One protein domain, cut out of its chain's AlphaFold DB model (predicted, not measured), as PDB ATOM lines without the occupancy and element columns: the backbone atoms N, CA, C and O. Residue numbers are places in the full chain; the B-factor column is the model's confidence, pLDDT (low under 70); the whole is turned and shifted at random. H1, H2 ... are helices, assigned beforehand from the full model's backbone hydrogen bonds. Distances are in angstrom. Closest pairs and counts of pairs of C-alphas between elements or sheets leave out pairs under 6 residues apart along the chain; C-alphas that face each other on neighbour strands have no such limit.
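Overview. This is residues 13 to 122 of the 122 residues of the protein "DUF2017 family protein" of Actinobacteria bacterium (UniProt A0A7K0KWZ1). Two long helices, H2 and H4, pack side by side, and a longer one, H1, crosses H2, its residues 13 to 28 sticking out as an arm. Short H3 packs near the beginning of H4. The 110 printed residues, all helix in class with H1 to H4 in chain order, are loose: radius of gyration of the C-alphas 17.3 A, spans 48 by 45 by 31 A.

Along the chain. H1, residues 13 to 44, begins at C-alpha (-19.974, -36.275, 3.540) and is 46.9 A long. H2 is residues 53 to 74, 30.9 A; H3 is residues 81 to 85, 6.2 A. H4, residues 92 to 120, 43.6 A, ends at C-alpha (14.783, -47.537, -30.985).

Arrangement. H1, with residues 30 to 37 alone, touches H2, about perpendicular but only just at 71 degrees; the closest C-alphas, of His 33 and Ala 62, are 4.8 A apart. H2 touches H4 at a shallow tilt of 25 degrees, opposite ways, closest at the C-alphas of Arg 67 and Tyr 100, 5.8 A. H4, with residues 94 to 97 alone, touches H3, closest at the C-alphas of Leu 84 and Phe 97, 6.9 A. H1 is apart from H3 and H4. Every O i to N i+4 pair is within hydrogen-bond range in H1, H2 and H3, and 24 of 25 in H4.

Size, cuts and confidence. The C-alphas of Val 13 and Asp 46, the two farthest apart, are 50.8 A apart. The printed part has no cut, and its three links are short. Residues 13 to 22 and 118 to 122 have pLDDT under 70.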
ATOM      1  N   VAL A  13     -19.753 -34.819   3.551       59.78
ATOM      2  CA  VAL A  13     -19.974 -36.275   3.540       59.78
ATOM      3  C   VAL A  13     -19.447 -36.900   2.247       59.78
ATOM      4  O   VAL A  13     -18.674 -37.859   2.311       59.78
ATOM      5  N   GLU A  14     -19.735 -36.301   1.086       54.12
ATOM      6  CA  GLU A  14     -19.174 -36.739  -0.205       54.12
ATOM      7  C   GLU A  14     -17.646 -36.583  -0.241       54.12
ATOM      8  O   GLU A  14     -16.925 -37.461  -0.719       54.12
ATOM      9  N   SER A  15     -17.121 -35.511   0.364       55.28
ATOM     10  CA  SER A  15     -15.676 -35.302   0.519       55.28
ATOM     11  C   SER A  15     -15.016 -36.393   1.382       55.28
ATOM     12  O   SER A  15     -13.872 -36.785   1.137       55.28
ATOM     13  N   ALA A  16     -15.712 -36.911   2.401       60.06
ATOM     14  CA  ALA A  16     -15.209 -37.985   3.256       60.06
ATOM     15  C   ALA A  16     -15.228 -39.355   2.556       60.06
ATOM     16  O   ALA A  16     -14.241 -40.089   2.654       60.06
ATOM     17  N   GLU A  17     -16.293 -39.679   1.820       59.66
ATOM     18  CA  GLU A  17     -16.356 -40.919   1.040       59.66
ATOM     19  C   GLU A  17     -15.350 -40.922  -0.111       59.66
ATOM     20  O   GLU A  17     -14.609 -41.897  -0.254       59.66
ATOM     21  N   PHE A  18     -15.232 -39.821  -0.861       58.72
ATOM     22  CA  PHE A  18     -14.229 -39.688  -1.918       58.72
ATOM     23  C   PHE A  18     -12.811 -39.863  -1.362       58.72
ATOM     24  O   PHE A  18     -12.054 -40.691  -1.865       58.72
ATOM     25  N   ARG A  19     -12.476 -39.197  -0.243       62.12
ATOM     26  CA  ARG A  19     -11.193 -39.410   0.454       62.12
ATOM     27  C   ARG A  19     -10.970 -40.876   0.824       62.12
ATOM     28  O   ARG A  19      -9.880 -41.391   0.585       62.12
ATOM     29  N   ARG A  20     -11.984 -41.562   1.365       62.19
ATOM     30  CA  ARG A  20     -11.877 -42.974   1.767       62.19
ATOM     31  C   ARG A  20     -11.657 -43.898   0.567       62.19
ATOM     32  O   ARG A  20     -10.808 -44.788   0.636       62.19
ATOM     33  N   TYR A  21     -12.387 -43.692  -0.530       58.69
ATOM     34  CA  TYR A  21     -12.220 -44.470  -1.760       58.69
ATOM     35  C   TYR A  21     -10.852 -44.216  -2.400       58.69
ATOM     36  O   TYR A  21     -10.135 -45.174  -2.692       58.69
ATOM     37  N   THR A  22     -10.439 -42.955  -2.541       69.38
ATOM     38  CA  THR A  22      -9.125 -42.601  -3.096       69.38
ATOM     39  C   THR A  22      -7.981 -43.140  -2.236       69.38
ATOM     40  O   THR A  22      -7.003 -43.660  -2.773       69.38
ATOM     41  N   GLU A  23      -8.103 -43.091  -0.907       72.69
ATOM     42  CA  GLU A  23      -7.107 -43.656   0.005       72.69
ATOM     43  C   GLU A  23      -7.014 -45.184  -0.123       72.69
ATOM     44  O   GLU A  23      -5.910 -45.729  -0.200       72.69
ATOM     45  N   SER A  24      -8.153 -45.881  -0.192       73.44
ATOM     46  CA  SER A  24      -8.201 -47.338  -0.370       73.44
ATOM     47  C   SER A  24      -7.570 -47.775  -1.697       73.44
ATOM     48  O   SER A  24      -6.739 -48.691  -1.727       73.44
ATOM     49  N   VAL A  25      -7.885 -47.075  -2.790       76.31
ATOM     50  CA  VAL A  25      -7.305 -47.329  -4.119       76.31
ATOM     51  C   VAL A  25      -5.797 -47.075  -4.111       76.31
ATOM     52  O   VAL A  25      -5.029 -47.920  -4.573       76.31
ATOM     53  N   LEU A  26      -5.346 -45.963  -3.521       77.12
ATOM     54  CA  LEU A  26      -3.923 -45.640  -3.431       77.12
ATOM     55  C   LEU A  26      -3.154 -46.688  -2.621       77.12
ATOM     56  O   LEU A  26      -2.103 -47.155  -3.059       77.12
ATOM     57  N   ARG A  27      -3.678 -47.097  -1.459       80.75
ATOM     58  CA  ARG A  27      -3.075 -48.153  -0.627       80.75
ATOM     59  C   ARG A  27      -2.992 -49.481  -1.372       80.75
ATOM     60  O   ARG A  27      -1.966 -50.155  -1.298       80.75
ATOM     61  N   SER A  28      -4.045 -49.833  -2.103       80.50
ATOM     62  CA  SER A  28      -4.100 -51.066  -2.893       80.50
ATOM     63  C   SER A  28      -3.053 -51.057  -4.004       80.50
ATOM     64  O   SER A  28      -2.313 -52.028  -4.148       80.50
ATOM     65  N   ARG A  29      -2.902 -49.930  -4.713       80.38
ATOM     66  CA  ARG A  29      -1.874 -49.761  -5.749       80.38
ATOM     67  C   ARG A  29      -0.456 -49.865  -5.184       80.38
ATOM     68  O   ARG A  29       0.343 -50.636  -5.702       80.38
ATOM     69  N   LYS A  30      -0.165 -49.171  -4.074       78.38
ATOM     70  CA  LYS A  30       1.134 -49.265  -3.376       78.38
ATOM     71  C   LYS A  30       1.467 -50.704  -2.984       78.38
ATOM     72  O   LYS A  30       2.598 -51.158  -3.146       78.38
ATOM     73  N   ARG A  31       0.471 -51.436  -2.476       84.75
ATOM     74  CA  ARG A  31       0.627 -52.844  -2.103       84.75
ATOM     75  C   ARG A  31       0.888 -53.729  -3.320       84.75
ATOM     76  O   ARG A  31       1.754 -54.592  -3.235       84.75
ATOM     77  N   ALA A  32       0.169 -53.520  -4.421       83.50
ATOM     78  CA  ALA A  32       0.371 -54.271  -5.657       83.50
ATOM     79  C   ALA A  32       1.796 -54.082  -6.198       83.50
ATOM     80  O   ALA A  32       2.490 -55.069  -6.425       83.50
ATOM     81  N   HIS A  33       2.270 -52.836  -6.280       84.06
ATOM     82  CA  HIS A  33       3.640 -52.512  -6.687       84.06
ATOM     83  C   HIS A  33       4.690 -53.204  -5.805       84.06
ATOM     84  O   HIS A  33       5.594 -53.869  -6.305       84.06
ATOM     85  N   ALA A  34       4.542 -53.112  -4.478       83.69
ATOM     86  CA  ALA A  34       5.469 -53.746  -3.543       83.69
ATOM     87  C   ALA A  34       5.470 -55.283  -3.650       83.69
ATOM     88  O   ALA A  34       6.512 -55.913  -3.476       83.69
ATOM     89  N   MET A  35       4.315 -55.898  -3.919       85.81
ATOM     90  CA  MET A  35       4.207 -57.349  -4.094       85.81
ATOM     91  C   MET A  35       4.806 -57.831  -5.412       85.81
ATOM     92  O   MET A  35       5.453 -58.875  -5.395       85.81
ATOM     93  N   ALA A  36       4.647 -57.074  -6.500       85.94
ATOM     94  CA  ALA A  36       5.278 -57.379  -7.782       85.94
ATOM     95  C   ALA A  36       6.807 -57.398  -7.642       85.94
ATOM     96  O   ALA A  36       7.418 -58.450  -7.798       85.94
ATOM     97  N   VAL A  37       7.399 -56.294  -7.164       88.50
ATOM     98  CA  VAL A  37       8.854 -56.209  -6.937       88.50
ATOM     99  C   VAL A  37       9.345 -57.320  -6.012       88.50
ATOM    100  O   VAL A  37      10.351 -57.966  -6.290       88.50
ATOM    101  N   ARG A  38       8.630 -57.588  -4.910       88.50
ATOM    102  CA  ARG A  38       9.003 -58.667  -3.988       88.50
ATOM    103  C   ARG A  38       8.991 -60.034  -4.675       88.50
ATOM    104  O   ARG A  38       9.875 -60.839  -4.402       88.50
ATOM    105  N   SER A  39       7.967 -60.317  -5.477       88.44
ATOM    106  CA  SER A  39       7.847 -61.581  -6.204       88.44
ATOM    107  C   SER A  39       9.016 -61.755  -7.169       88.44
ATOM    108  O   SER A  39       9.690 -62.779  -7.123       88.44
ATOM    109  N   ASP A  40       9.305 -60.728  -7.963       90.44
ATOM    110  CA  ASP A  40      10.369 -60.752  -8.968       90.44
ATOM    111  C   ASP A  40      11.748 -60.950  -8.329       90.44
ATOM    112  O   ASP A  40      12.509 -61.818  -8.752       90.44
ATOM    113  N   VAL A  41      12.036 -60.223  -7.243       89.00
ATOM    114  CA  VAL A  41      13.294 -60.357  -6.491       89.00
ATOM    115  C   VAL A  41      13.457 -61.757  -5.897       89.00
ATOM    116  O   VAL A  41      14.540 -62.333  -5.966       89.00
ATOM    117  N   ILE A  42      12.398 -62.330  -5.319       90.94
ATOM    118  CA  ILE A  42      12.460 -63.683  -4.742       90.94
ATOM    119  C   ILE A  42      12.665 -64.738  -5.829       90.94
ATOM    120  O   ILE A  42      13.430 -65.677  -5.620       90.94
ATOM    121  N   ASN A  43      11.980 -64.597  -6.964       90.62
ATOM    122  CA  ASN A  43      12.041 -65.576  -8.044       90.62
ATOM    123  C   ASN A  43      13.391 -65.556  -8.766       90.62
ATOM    124  O   ASN A  43      13.875 -66.615  -9.155       90.62
ATOM    125  N   ALA A  44      13.999 -64.380  -8.930       91.31
ATOM    126  CA  ALA A  44      15.303 -64.255  -9.572       91.31
ATOM    127  C   ALA A  44      16.457 -64.736  -8.677       91.31
ATOM    128  O   ALA A  44      17.445 -65.272  -9.180       91.31
ATOM    129  N   GLY A  45      16.350 -64.575  -7.353       90.06
ATOM    130  CA  GLY A  45      17.453 -64.885  -6.441       90.06
ATOM    131  C   GLY A  45      18.690 -64.047  -6.780       90.06
ATOM    132  O   GLY A  45      18.634 -62.823  -6.709       90.06
ATOM    133  N   ASP A  46      19.781 -64.709  -7.177       89.25
ATOM    134  CA  ASP A  46      21.035 -64.057  -7.594       89.25
ATOM    135  C   ASP A  46      21.096 -63.757  -9.108       89.25
ATOM    136  O   ASP A  46      22.106 -63.261  -9.612       89.25
ATOM    137  N   GLN A  47      20.044 -64.090  -9.861       91.56
ATOM    138  CA  GLN A  47      19.967 -63.848 -11.302       91.56
ATOM    139  C   GLN A  47      19.449 -62.439 -11.616       91.56
ATOM    140  O   GLN A  47      18.840 -61.766 -10.785       91.56
ATOM    141  N   ALA A  48      19.687 -61.988 -12.848       88.44
ATOM    142  CA  ALA A  48      19.115 -60.741 -13.336       88.44
ATOM    143  C   ALA A  48      17.585 -60.844 -13.446       88.44
ATOM    144  O   ALA A  48      17.047 -61.890 -13.810       88.44
ATOM    145  N   ILE A  49      16.895 -59.739 -13.160       90.75
ATOM    146  CA  ILE A  49      15.450 -59.609 -13.361       90.75
ATOM    147  C   ILE A  49      15.227 -59.007 -14.746       90.75
ATOM    148  O   ILE A  49      15.607 -57.863 -14.994       90.75
ATOM    149  N   GLU A  50      14.605 -59.771 -15.639       89.88
ATOM    150  CA  GLU A  50      14.152 -59.274 -16.937       89.88
ATOM    151  C   GLU A  50      12.762 -58.649 -16.785       89.88
ATOM    152  O   GLU A  50      11.828 -59.291 -16.303       89.88
ATOM    153  N   LEU A  51      12.623 -57.385 -17.184       90.31
ATOM    154  CA  LEU A  51      11.372 -56.640 -17.071       90.31
ATOM    155  C   LEU A  51      10.798 -56.358 -18.458       90.31
ATOM    156  O   LEU A  51      11.482 -55.810 -19.318       90.31
ATOM    157  N   SER A  52       9.515 -56.674 -18.646       89.88
ATOM    158  CA  SER A  52       8.725 -56.091 -19.735       89.88
ATOM    159  C   SER A  52       8.473 -54.603 -19.475       89.88
ATOM    160  O   SER A  52       8.552 -54.156 -18.331       89.88
ATOM    161  N   GLU A  53       8.095 -53.840 -20.504       87.38
ATOM    162  CA  GLU A  53       7.737 -52.419 -20.359       87.38
ATOM    163  C   GLU A  53       6.635 -52.199 -19.299       87.38
ATOM    164  O   GLU A  53       6.748 -51.333 -18.427       87.38
ATOM    165  N   GLU A  54       5.598 -53.043 -19.305       86.94
ATOM    166  CA  GLU A  54       4.517 -53.008 -18.311       86.94
ATOM    167  C   GLU A  54       5.038 -53.271 -16.888       86.94
ATOM    168  O   GLU A  54       4.713 -52.539 -15.947       86.94
ATOM    169  N   SER A  55       5.898 -54.280 -16.721       87.94
ATOM    170  CA  SER A  55       6.482 -54.614 -15.416       87.94
ATOM    171  C   SER A  55       7.426 -53.511 -14.933       87.94
ATOM    172  O   SER A  55       7.420 -53.164 -13.750       87.94
ATOM    173  N   ALA A  56       8.177 -52.894 -15.848       91.06
ATOM    174  CA  ALA A  56       9.052 -51.764 -15.566       91.06
ATOM    175  C   ALA A  56       8.269 -50.550 -15.037       91.06
ATOM    176  O   ALA A  56       8.705 -49.918 -14.074       91.06
ATOM    177  N   GLN A  57       7.078 -50.259 -15.572       88.50
ATOM    178  CA  GLN A  57       6.204 -49.209 -15.026       88.50
ATOM    179  C   GLN A  57       5.760 -49.508 -13.584       88.50
ATOM    180  O   GLN A  57       5.793 -48.624 -12.720       88.50
ATOM    181  N   GLY A  58       5.396 -50.763 -13.296       89.69
ATOM    182  CA  GLY A  58       5.076 -51.211 -11.935       89.69
ATOM    183  C   GLY A  58       6.261 -51.064 -10.973       89.69
ATOM    184  O   GLY A  58       6.096 -50.584  -9.845       89.69
ATOM    185  N   TRP A  59       7.466 -51.396 -11.440       93.56
ATOM    186  CA  TRP A  59       8.720 -51.204 -10.711       93.56
ATOM    187  C   TRP A  59       9.011 -49.728 -10.430       93.56
ATOM    188  O   TRP A  59       9.301 -49.381  -9.285       93.56
ATOM    189  N   LEU A  60       8.860 -48.833 -11.411       93.31
ATOM    190  CA  LEU A  60       9.017 -47.388 -11.198       93.31
ATOM    191  C   LEU A  60       8.069 -46.862 -10.114       93.31
ATOM    192  O   LEU A  60       8.484 -46.096  -9.239       93.31
ATOM    193  N   GLY A  61       6.811 -47.312 -10.131       90.94
ATOM    194  CA  GLY A  61       5.835 -46.987  -9.094       90.94
ATOM    195  C   GLY A  61       6.277 -47.460  -7.706       90.94
ATOM    196  O   GLY A  61       6.245 -46.681  -6.750       90.94
ATOM    197  N   ALA A  62       6.737 -48.709  -7.600       91.06
ATOM    198  CA  ALA A  62       7.235 -49.287  -6.354       91.06
ATOM    199  C   ALA A  62       8.452 -48.529  -5.800       91.06
ATOM    200  O   ALA A  62       8.465 -48.153  -4.625       91.06
ATOM    201  N   LEU A  63       9.460 -48.280  -6.644       93.81
ATOM    202  CA  LEU A  63      10.690 -47.576  -6.273       93.81
ATOM    203  C   LEU A  63      10.381 -46.165  -5.769       93.81
ATOM    204  O   LEU A  63      10.902 -45.751  -4.729       93.81
ATOM    205  N   ASN A  64       9.475 -45.458  -6.448       92.38
ATOM    206  CA  ASN A  64       9.024 -44.141  -6.025       92.38
ATOM    207  C   ASN A  64       8.310 -44.184  -4.662       92.38
ATOM    208  O   ASN A  64       8.611 -43.378  -3.783       92.38
ATOM    209  N   ASP A  65       7.395 -45.135  -4.454       90.75
ATOM    210  CA  ASP A  65       6.671 -45.270  -3.185       90.75
ATOM    211  C   ASP A  65       7.620 -45.557  -2.007       90.75
ATOM    212  O   ASP A  65       7.462 -44.978  -0.924       90.75
ATOM    213  N   ILE A  66       8.638 -46.398  -2.223       91.81
ATOM    214  CA  ILE A  66       9.678 -46.684  -1.227       91.81
ATOM    215  C   ILE A  66      10.523 -45.433  -0.971       91.81
ATOM    216  O   ILE A  66      10.715 -45.055   0.187       91.81
ATOM    217  N   ARG A  67      10.988 -44.744  -2.024       94.62
ATOM    218  CA  ARG A  67      11.767 -43.502  -1.885       94.62
ATOM    219  C   ARG A  67      11.005 -42.432  -1.116       94.62
ATOM    220  O   ARG A  67      11.588 -41.819  -0.231       94.62
ATOM    221  N   LEU A  68       9.712 -42.246  -1.378       93.69
ATOM    222  CA  LEU A  68       8.881 -41.301  -0.628       93.69
ATOM    223  C   LEU A  68       8.813 -41.660   0.862       93.69
ATOM    224  O   LEU A  68       8.989 -40.788   1.712       93.69
ATOM    225  N   ALA A  69       8.610 -42.938   1.196       90.56
ATOM    226  CA  ALA A  69       8.578 -43.385   2.589       90.56
ATOM    227  C   ALA A  69       9.925 -43.161   3.304       90.56
ATOM    228  O   ALA A  69       9.956 -42.688   4.444       90.56
ATOM    229  N   LEU A  70      11.039 -43.458   2.628       93.81
ATOM    230  CA  LEU A  70      12.381 -43.205   3.154       93.81
ATOM    231  C   LEU A  70      12.670 -41.703   3.273       93.81
ATOM    232  O   LEU A  70      13.230 -41.285   4.279       93.81
ATOM    233  N   GLY A  71      12.235 -40.886   2.312       93.75
ATOM    234  CA  GLY A  71      12.382 -39.430   2.341       93.75
ATOM    235  C   GLY A  71      11.658 -38.788   3.527       93.75
ATOM    236  O   GLY A  71      12.231 -37.942   4.213       93.75
ATOM    237  N   VAL A  72      10.443 -39.252   3.842       94.62
ATOM    238  CA  VAL A  72       9.719 -38.838   5.060       94.62
ATOM    239  C   VAL A  72      10.510 -39.215   6.311       94.62
ATOM    240  O   VAL A  72      10.688 -38.386   7.202       94.62
ATOM    241  N   ARG A  73      11.038 -40.444   6.373       93.38
ATOM    242  CA  ARG A  73      11.848 -40.911   7.510       93.38
ATOM    243  C   ARG A  73      13.151 -40.118   7.672       93.38
ATOM    244  O   ARG A  73      13.550 -39.846   8.798       93.38
ATOM    245  N   LEU A  74      13.784 -39.742   6.563       94.75
ATOM    246  CA  LEU A  74      14.992 -38.913   6.516       94.75
ATOM    247  C   LEU A  74      14.707 -37.425   6.749       94.75
ATOM    248  O   LEU A  74      15.642 -36.648   6.922       94.75
ATOM    249  N   ASN A  75      13.432 -37.026   6.775       93.69
ATOM    250  CA  ASN A  75      12.997 -35.643   6.905       93.69
ATOM    251  C   ASN A  75      13.621 -34.717   5.841       93.69
ATOM    252  O   ASN A  75      14.086 -33.620   6.154       93.69
ATOM    253  N   VAL A  76      13.633 -35.166   4.578       91.94
ATOM    254  CA  VAL A  76      14.255 -34.446   3.444       91.94
ATOM    255  C   VAL A  76      13.623 -33.079   3.153       91.94
ATOM    256  O   VAL A  76      14.228 -32.252   2.489       91.94
ATOM    257  N   GLU A  77      12.421 -32.808   3.668       90.75
ATOM    258  CA  GLU A  77      11.798 -31.478   3.588       90.75
ATOM    259  C   GLU A  77      12.536 -30.434   4.440       90.75
ATOM    260  O   GLU A  77      12.469 -29.241   4.155       90.75
ATOM    261  N   ASN A  78      13.235 -30.879   5.487       92.69
ATOM    262  CA  ASN A  78      13.928 -30.019   6.447       92.69
ATOM    263  C   ASN A  78      15.443 -30.264   6.489       92.69
ATOM    264  O   ASN A  78      16.146 -29.599   7.250       92.69
ATOM    265  N   ARG A  79      15.943 -31.239   5.724       91.31
ATOM    266  CA  ARG A  79      17.361 -31.589   5.643       91.31
ATOM    267  C   ARG A  79      17.828 -31.554   4.200       91.31
ATOM    268  O   ARG A  79      17.194 -32.158   3.338       91.31
ATOM    269  N   THR A  80      18.944 -30.883   3.951       94.25
ATOM    270  CA  THR A  80      19.568 -30.879   2.626       94.25
ATOM    271  C   THR A  80      20.293 -32.196   2.361       94.25
ATOM    272  O   THR A  80      20.571 -32.974   3.278       94.25
ATOM    273  N   TYR A  81      20.612 -32.446   1.093       92.50
ATOM    274  CA  TYR A  81      21.367 -33.630   0.699       92.50
ATOM    275  C   TYR A  81      22.749 -33.661   1.370       92.50
ATOM    276  O   TYR A  81      23.134 -34.679   1.939       92.50
ATOM    277  N   GLU A  82      23.447 -32.525   1.410       95.38
ATOM    278  CA  GLU A  82      24.779 -32.388   2.012       95.38
ATOM    279  C   GLU A  82      24.746 -32.689   3.516       95.38
ATOM    280  O   GLU A  82      25.649 -33.331   4.046       95.38
ATOM    281  N   GLN A  83      23.677 -32.280   4.212       94.62
ATOM    282  CA  GLN A  83      23.484 -32.591   5.633       94.62
ATOM    283  C   GLN A  83      23.284 -34.090   5.887       94.62
ATOM    284  O   GLN A  83      23.657 -34.589   6.949       94.62
ATOM    285  N   LEU A  84      22.669 -34.802   4.942       95.00
ATOM    286  CA  LEU A  84      22.458 -36.248   5.017       95.00
ATOM    287  C   LEU A  84      23.711 -37.038   4.611       95.00
ATOM    288  O   LEU A  84      23.945 -38.137   5.112       95.00
ATOM    289  N   GLU A  85      24.543 -36.475   3.742       94.81
ATOM    290  CA  GLU A  85      25.790 -37.093   3.293       94.81
ATOM    291  C   GLU A  85      26.855 -37.143   4.399       94.81
ATOM    292  O   GLU A  85      27.593 -38.123   4.518       94.81
ATOM    293  N   ILE A  86      26.882 -36.129   5.266       95.88
ATOM    294  CA  ILE A  86      27.845 -36.018   6.373       95.88
ATOM    295  C   ILE A  86      27.365 -36.654   7.688       95.88
ATOM    296  O   ILE A  86      27.943 -36.388   8.743       95.88
ATOM    297  N   LEU A  87      26.310 -37.481   7.657       94.69
ATOM    298  CA  LEU A  87      25.845 -38.200   8.848       94.69
ATOM    299  C   LEU A  87      26.978 -39.027   9.468       94.69
ATOM    300  O   LEU A  87      27.758 -39.679   8.759       94.69
ATOM    301  N   ALA A  88      27.035 -39.014  10.802       95.00
ATOM    302  CA  ALA A  88      28.038 -39.740  11.568       95.00
ATOM    303  C   ALA A  88      28.007 -41.243  11.221       95.00
ATOM    304  O   ALA A  88      26.928 -41.774  10.950       95.00
ATOM    305  N   PRO A  89      29.152 -41.950  11.210       92.00
ATOM    306  CA  PRO A  89      29.210 -43.359  10.809       92.00
ATOM    307  C   PRO A  89      28.266 -44.290  11.583       92.00
ATOM    308  O   PRO A  89      27.813 -45.288  11.024       92.00
ATOM    309  N   ASP A  90      27.974 -43.962  12.839       94.38
ATOM    310  CA  ASP A  90      27.087 -44.680  13.755       94.38
ATOM    311  C   ASP A  90      25.634 -44.165  13.743       94.38
ATOM    312  O   ASP A  90      24.776 -44.739  14.417       94.38
ATOM    313  N   ASP A  91      25.323 -43.128  12.957       94.81
ATOM    314  CA  ASP A  91      23.957 -42.630  12.817       94.81
ATOM    315  C   ASP A  91      23.081 -43.684  12.104       94.81
ATOM    316  O   ASP A  91      23.357 -44.059  10.955       94.81
ATOM    317  N   PRO A  92      21.980 -44.149  12.723       90.69
ATOM    318  CA  PRO A  92      21.102 -45.148  12.118       90.69
ATOM    319  C   PRO A  92      20.457 -44.675  10.803       90.69
ATOM    320  O   PRO A  92      20.057 -45.503   9.979       90.69
ATOM    321  N   MET A  93      20.334 -43.364  10.576       93.38
ATOM    322  CA  MET A  93      19.801 -42.794   9.334       93.38
ATOM    323  C   MET A  93      20.793 -42.861   8.177       93.38
ATOM    324  O   MET A  93      20.367 -42.766   7.027       93.38
ATOM    325  N   ARG A  94      22.081 -43.106   8.432       95.12
ATOM    326  CA  ARG A  94      23.089 -43.244   7.374       95.12
ATOM    327  C   ARG A  94      22.792 -44.423   6.448       95.12
ATOM    328  O   ARG A  94      22.861 -44.286   5.230       95.12
ATOM    329  N   ALA A  95      22.376 -45.558   7.015       93.25
ATOM    330  CA  ALA A  95      21.946 -46.721   6.236       93.25
ATOM    331  C   ALA A  95      20.664 -46.431   5.435       93.25
ATOM    332  O   ALA A  95      20.549 -46.811   4.271       93.25
ATOM    333  N   VAL A  96      19.714 -45.709   6.039       94.50
ATOM    334  CA  VAL A  96      18.463 -45.295   5.379       94.50
ATOM    335  C   VAL A  96      18.761 -44.376   4.190       94.50
ATOM    336  O   VAL A  96      18.187 -44.558   3.118       94.50
ATOM    337  N   PHE A  97      19.683 -43.427   4.361       96.50
ATOM    338  CA  PHE A  97      20.129 -42.518   3.310       96.50
ATOM    339  C   PHE A  97      20.839 -43.261   2.174       96.50
ATOM    340  O   PHE A  97      20.514 -43.034   1.013       96.50
ATOM    341  N   ALA A  98      21.724 -44.211   2.489       95.88
ATOM    342  CA  ALA A  98      22.400 -45.027   1.481       95.88
ATOM    343  C   ALA A  98      21.402 -45.787   0.589       95.88
ATOM    344  O   ALA A  98      21.510 -45.744  -0.638       95.88
ATOM    345  N   VAL A  99      20.387 -46.420   1.190       95.75
ATOM    346  CA  VAL A  99      19.323 -47.106   0.441       95.75
ATOM    347  C   VAL A  99      18.497 -46.113  -0.378       95.75
ATOM    348  O   VAL A  99      18.226 -46.367  -1.548       95.75
ATOM    349  N   TYR A 100      18.120 -44.968   0.197       95.75
ATOM    350  CA  TYR A 100      17.374 -43.924  -0.513       95.75
ATOM    351  C   TYR A 100      18.111 -43.437  -1.770       95.75
ATOM    352  O   TYR A 100      17.505 -43.338  -2.841       95.75
ATOM    353  N   THR A 101      19.415 -43.174  -1.655       96.38
ATOM    354  CA  THR A 101      20.267 -42.736  -2.767       96.38
ATOM    355  C   THR A 101      20.428 -43.835  -3.813       96.38
ATOM    356  O   THR A 101      20.212 -43.574  -4.997       96.38
ATOM    357  N   TRP A 102      20.705 -45.072  -3.390       96.81
ATOM    358  CA  TRP A 102      20.806 -46.219  -4.297       96.81
ATOM    359  C   TRP A 102      19.520 -46.446  -5.103       96.81
ATOM    360  O   TRP A 102      19.579 -46.603  -6.320       96.81
ATOM    361  N   LEU A 103      18.349 -46.366  -4.461       95.69
ATOM    362  CA  LEU A 103      17.059 -46.464  -5.153       95.69
ATOM    363  C   LEU A 103      16.854 -45.340  -6.174       95.69
ATOM    364  O   LEU A 103      16.150 -45.533  -7.159       95.69
ATOM    365  N   GLY A 104      17.437 -44.162  -5.939       95.56
ATOM    366  CA  GLY A 104      17.389 -43.051  -6.892       95.56
ATOM    367  C   GLY A 104      18.161 -43.351  -8.154       95.56
ATOM    368  O   GLY A 104      17.619 -43.216  -9.244       95.56
ATOM    369  N   TRP A 105      19.395 -43.817  -7.986       96.56
ATOM    370  CA  TRP A 105      20.213 -44.274  -9.100       96.56
ATOM    371  C   TRP A 105      19.528 -45.407  -9.878       96.56
ATOM    372  O   TRP A 105      19.439 -45.335 -11.101       96.56
ATOM    373  N   LEU A 106      18.971 -46.400  -9.178       94.88
ATOM    374  CA  LEU A 106      18.260 -47.514  -9.806       94.88
ATOM    375  C   LEU A 106      17.035 -47.038 -10.603       94.88
ATOM    376  O   LEU A 106      16.834 -47.461 -11.739       94.88
ATOM    377  N   GLN A 107      16.230 -46.142 -10.024       95.25
ATOM    378  CA  GLN A 107      15.063 -45.574 -10.699       95.25
ATOM    379  C   GLN A 107      15.468 -44.769 -11.942       95.25
ATOM    380  O   GLN A 107      14.819 -44.907 -12.974       95.25
ATOM    381  N   SER A 108      16.538 -43.967 -11.866       95.19
ATOM    382  CA  SER A 108      17.082 -43.250 -13.026       95.19
ATOM    383  C   SER A 108      17.521 -44.209 -14.131       95.19
ATOM    384  O   SER A 108      17.109 -44.028 -15.270       95.19
ATOM    385  N   GLY A 109      18.252 -45.277 -13.795       94.25
ATOM    386  CA  GLY A 109      18.675 -46.271 -14.785       94.25
ATOM    387  C   GLY A 109      17.503 -46.974 -15.480       94.25
ATOM    388  O   GLY A 109      17.552 -47.206 -16.685       94.25
ATOM    389  N   LEU A 110      16.422 -47.264 -14.749       92.69
ATOM    390  CA  LEU A 110      15.218 -47.861 -15.334       92.69
ATOM    391  C   LEU A 110      14.466 -46.882 -16.251       92.69
ATOM    392  O   LEU A 110      13.959 -47.286 -17.295       92.69
ATOM    393  N   ILE A 111      14.413 -45.598 -15.886       93.88
ATOM    394  CA  ILE A 111      13.848 -44.538 -16.737       93.88
ATOM    395  C   ILE A 111      14.657 -44.405 -18.035       93.88
ATOM    396  O   ILE A 111      14.070 -44.370 -19.114       93.88
ATOM    397  N   ASP A 112      15.986 -44.373 -17.935       93.06
ATOM    398  CA  ASP A 112      16.873 -44.263 -19.095       93.06
ATOM    399  C   ASP A 112      16.707 -45.464 -20.038       93.06
ATOM    400  O   ASP A 112      16.596 -45.286 -21.250       93.06
ATOM    401  N   ALA A 113      16.609 -46.682 -19.492       90.06
ATOM    402  CA  ALA A 113      16.373 -47.895 -20.275       90.06
ATOM    403  C   ALA A 113      15.047 -47.845 -21.058       90.06
ATOM    404  O   ALA A 113      15.024 -48.187 -22.239       90.06
ATOM    405  N   LEU A 114      13.965 -47.367 -20.434       88.69
ATOM    406  CA  LEU A 114      12.666 -47.207 -21.099       88.69
ATOM    407  C   LEU A 114      12.700 -46.131 -22.192       88.69
ATOM    408  O   LEU A 114      12.117 -46.314 -23.257       88.69
ATOM    409  N   PHE A 115      13.401 -45.017 -21.967       87.94
ATOM    410  CA  PHE A 115      13.541 -43.980 -22.994       87.94
ATOM    411  C   PHE A 115      14.365 -44.441 -24.201       87.94
ATOM    412  O   PHE A 115      14.039 -44.075 -25.332       87.94
ATOM    413  N   LEU A 116      15.412 -45.239 -23.978       81.75
ATOM    414  CA  LEU A 116      16.216 -45.813 -25.059       81.75
ATOM    415  C   LEU A 116      15.404 -46.788 -25.922       81.75
ATOM    416  O   LEU A 116      15.556 -46.776 -27.143       81.75
ATOM    417  N   ASP A 117      14.517 -47.577 -25.312       74.19
ATOM    418  CA  ASP A 117      13.634 -48.498 -26.035       74.19
ATOM    419  C   ASP A 117      12.654 -47.744 -26.953       74.19
ATOM    420  O   ASP A 117      12.571 -48.030 -28.152       74.19
ATOM    421  N   ILE A 118      12.024 -46.675 -26.447       67.56
ATOM    422  CA  ILE A 118      11.116 -45.809 -27.225       67.56
ATOM    423  C   ILE A 118      11.835 -45.167 -28.427       67.56
ATOM    424  O   ILE A 118      11.273 -45.083 -29.521       67.56
ATOM    425  N   GLY A 119      13.088 -44.737 -28.245       61.78
ATOM    426  CA  GLY A 119      13.904 -44.160 -29.318       61.78
ATOM    427  C   GLY A 119      14.380 -45.169 -30.368       61.78
ATOM    428  O   GLY A 119      14.743 -44.756 -31.466       61.78
ATOM    429  N   SER A 120      14.377 -46.469 -30.059       61.28
ATOM    430  CA  SER A 120      14.783 -47.537 -30.985       61.28
ATOM    431  C   SER A 120      13.646 -48.053 -31.880       61.28
ATOM    432  O   SER A 120      13.911 -48.610 -32.944       61.28
ATOM    433  N   ASN A 121      12.392 -47.827 -31.473       54.12
ATOM    434  CA  ASN A 121      11.176 -48.224 -32.193       54.12
ATOM    435  C   ASN A 121      10.550 -47.090 -33.041       54.12
ATOM    436  O   ASN A 121       9.428 -47.243 -33.528       54.12
ATOM    437  N   SER A 122      11.252 -45.956 -33.195       46.75
ATOM    438  CA  SER A 122      10.809 -44.756 -33.931       46.75
ATOM    439  C   SER A 122      11.594 -44.524 -35.220       46.75
ATOM    440  O   SER A 122      12.816 -44.787 -35.224       46.75
TER     441      SER A 122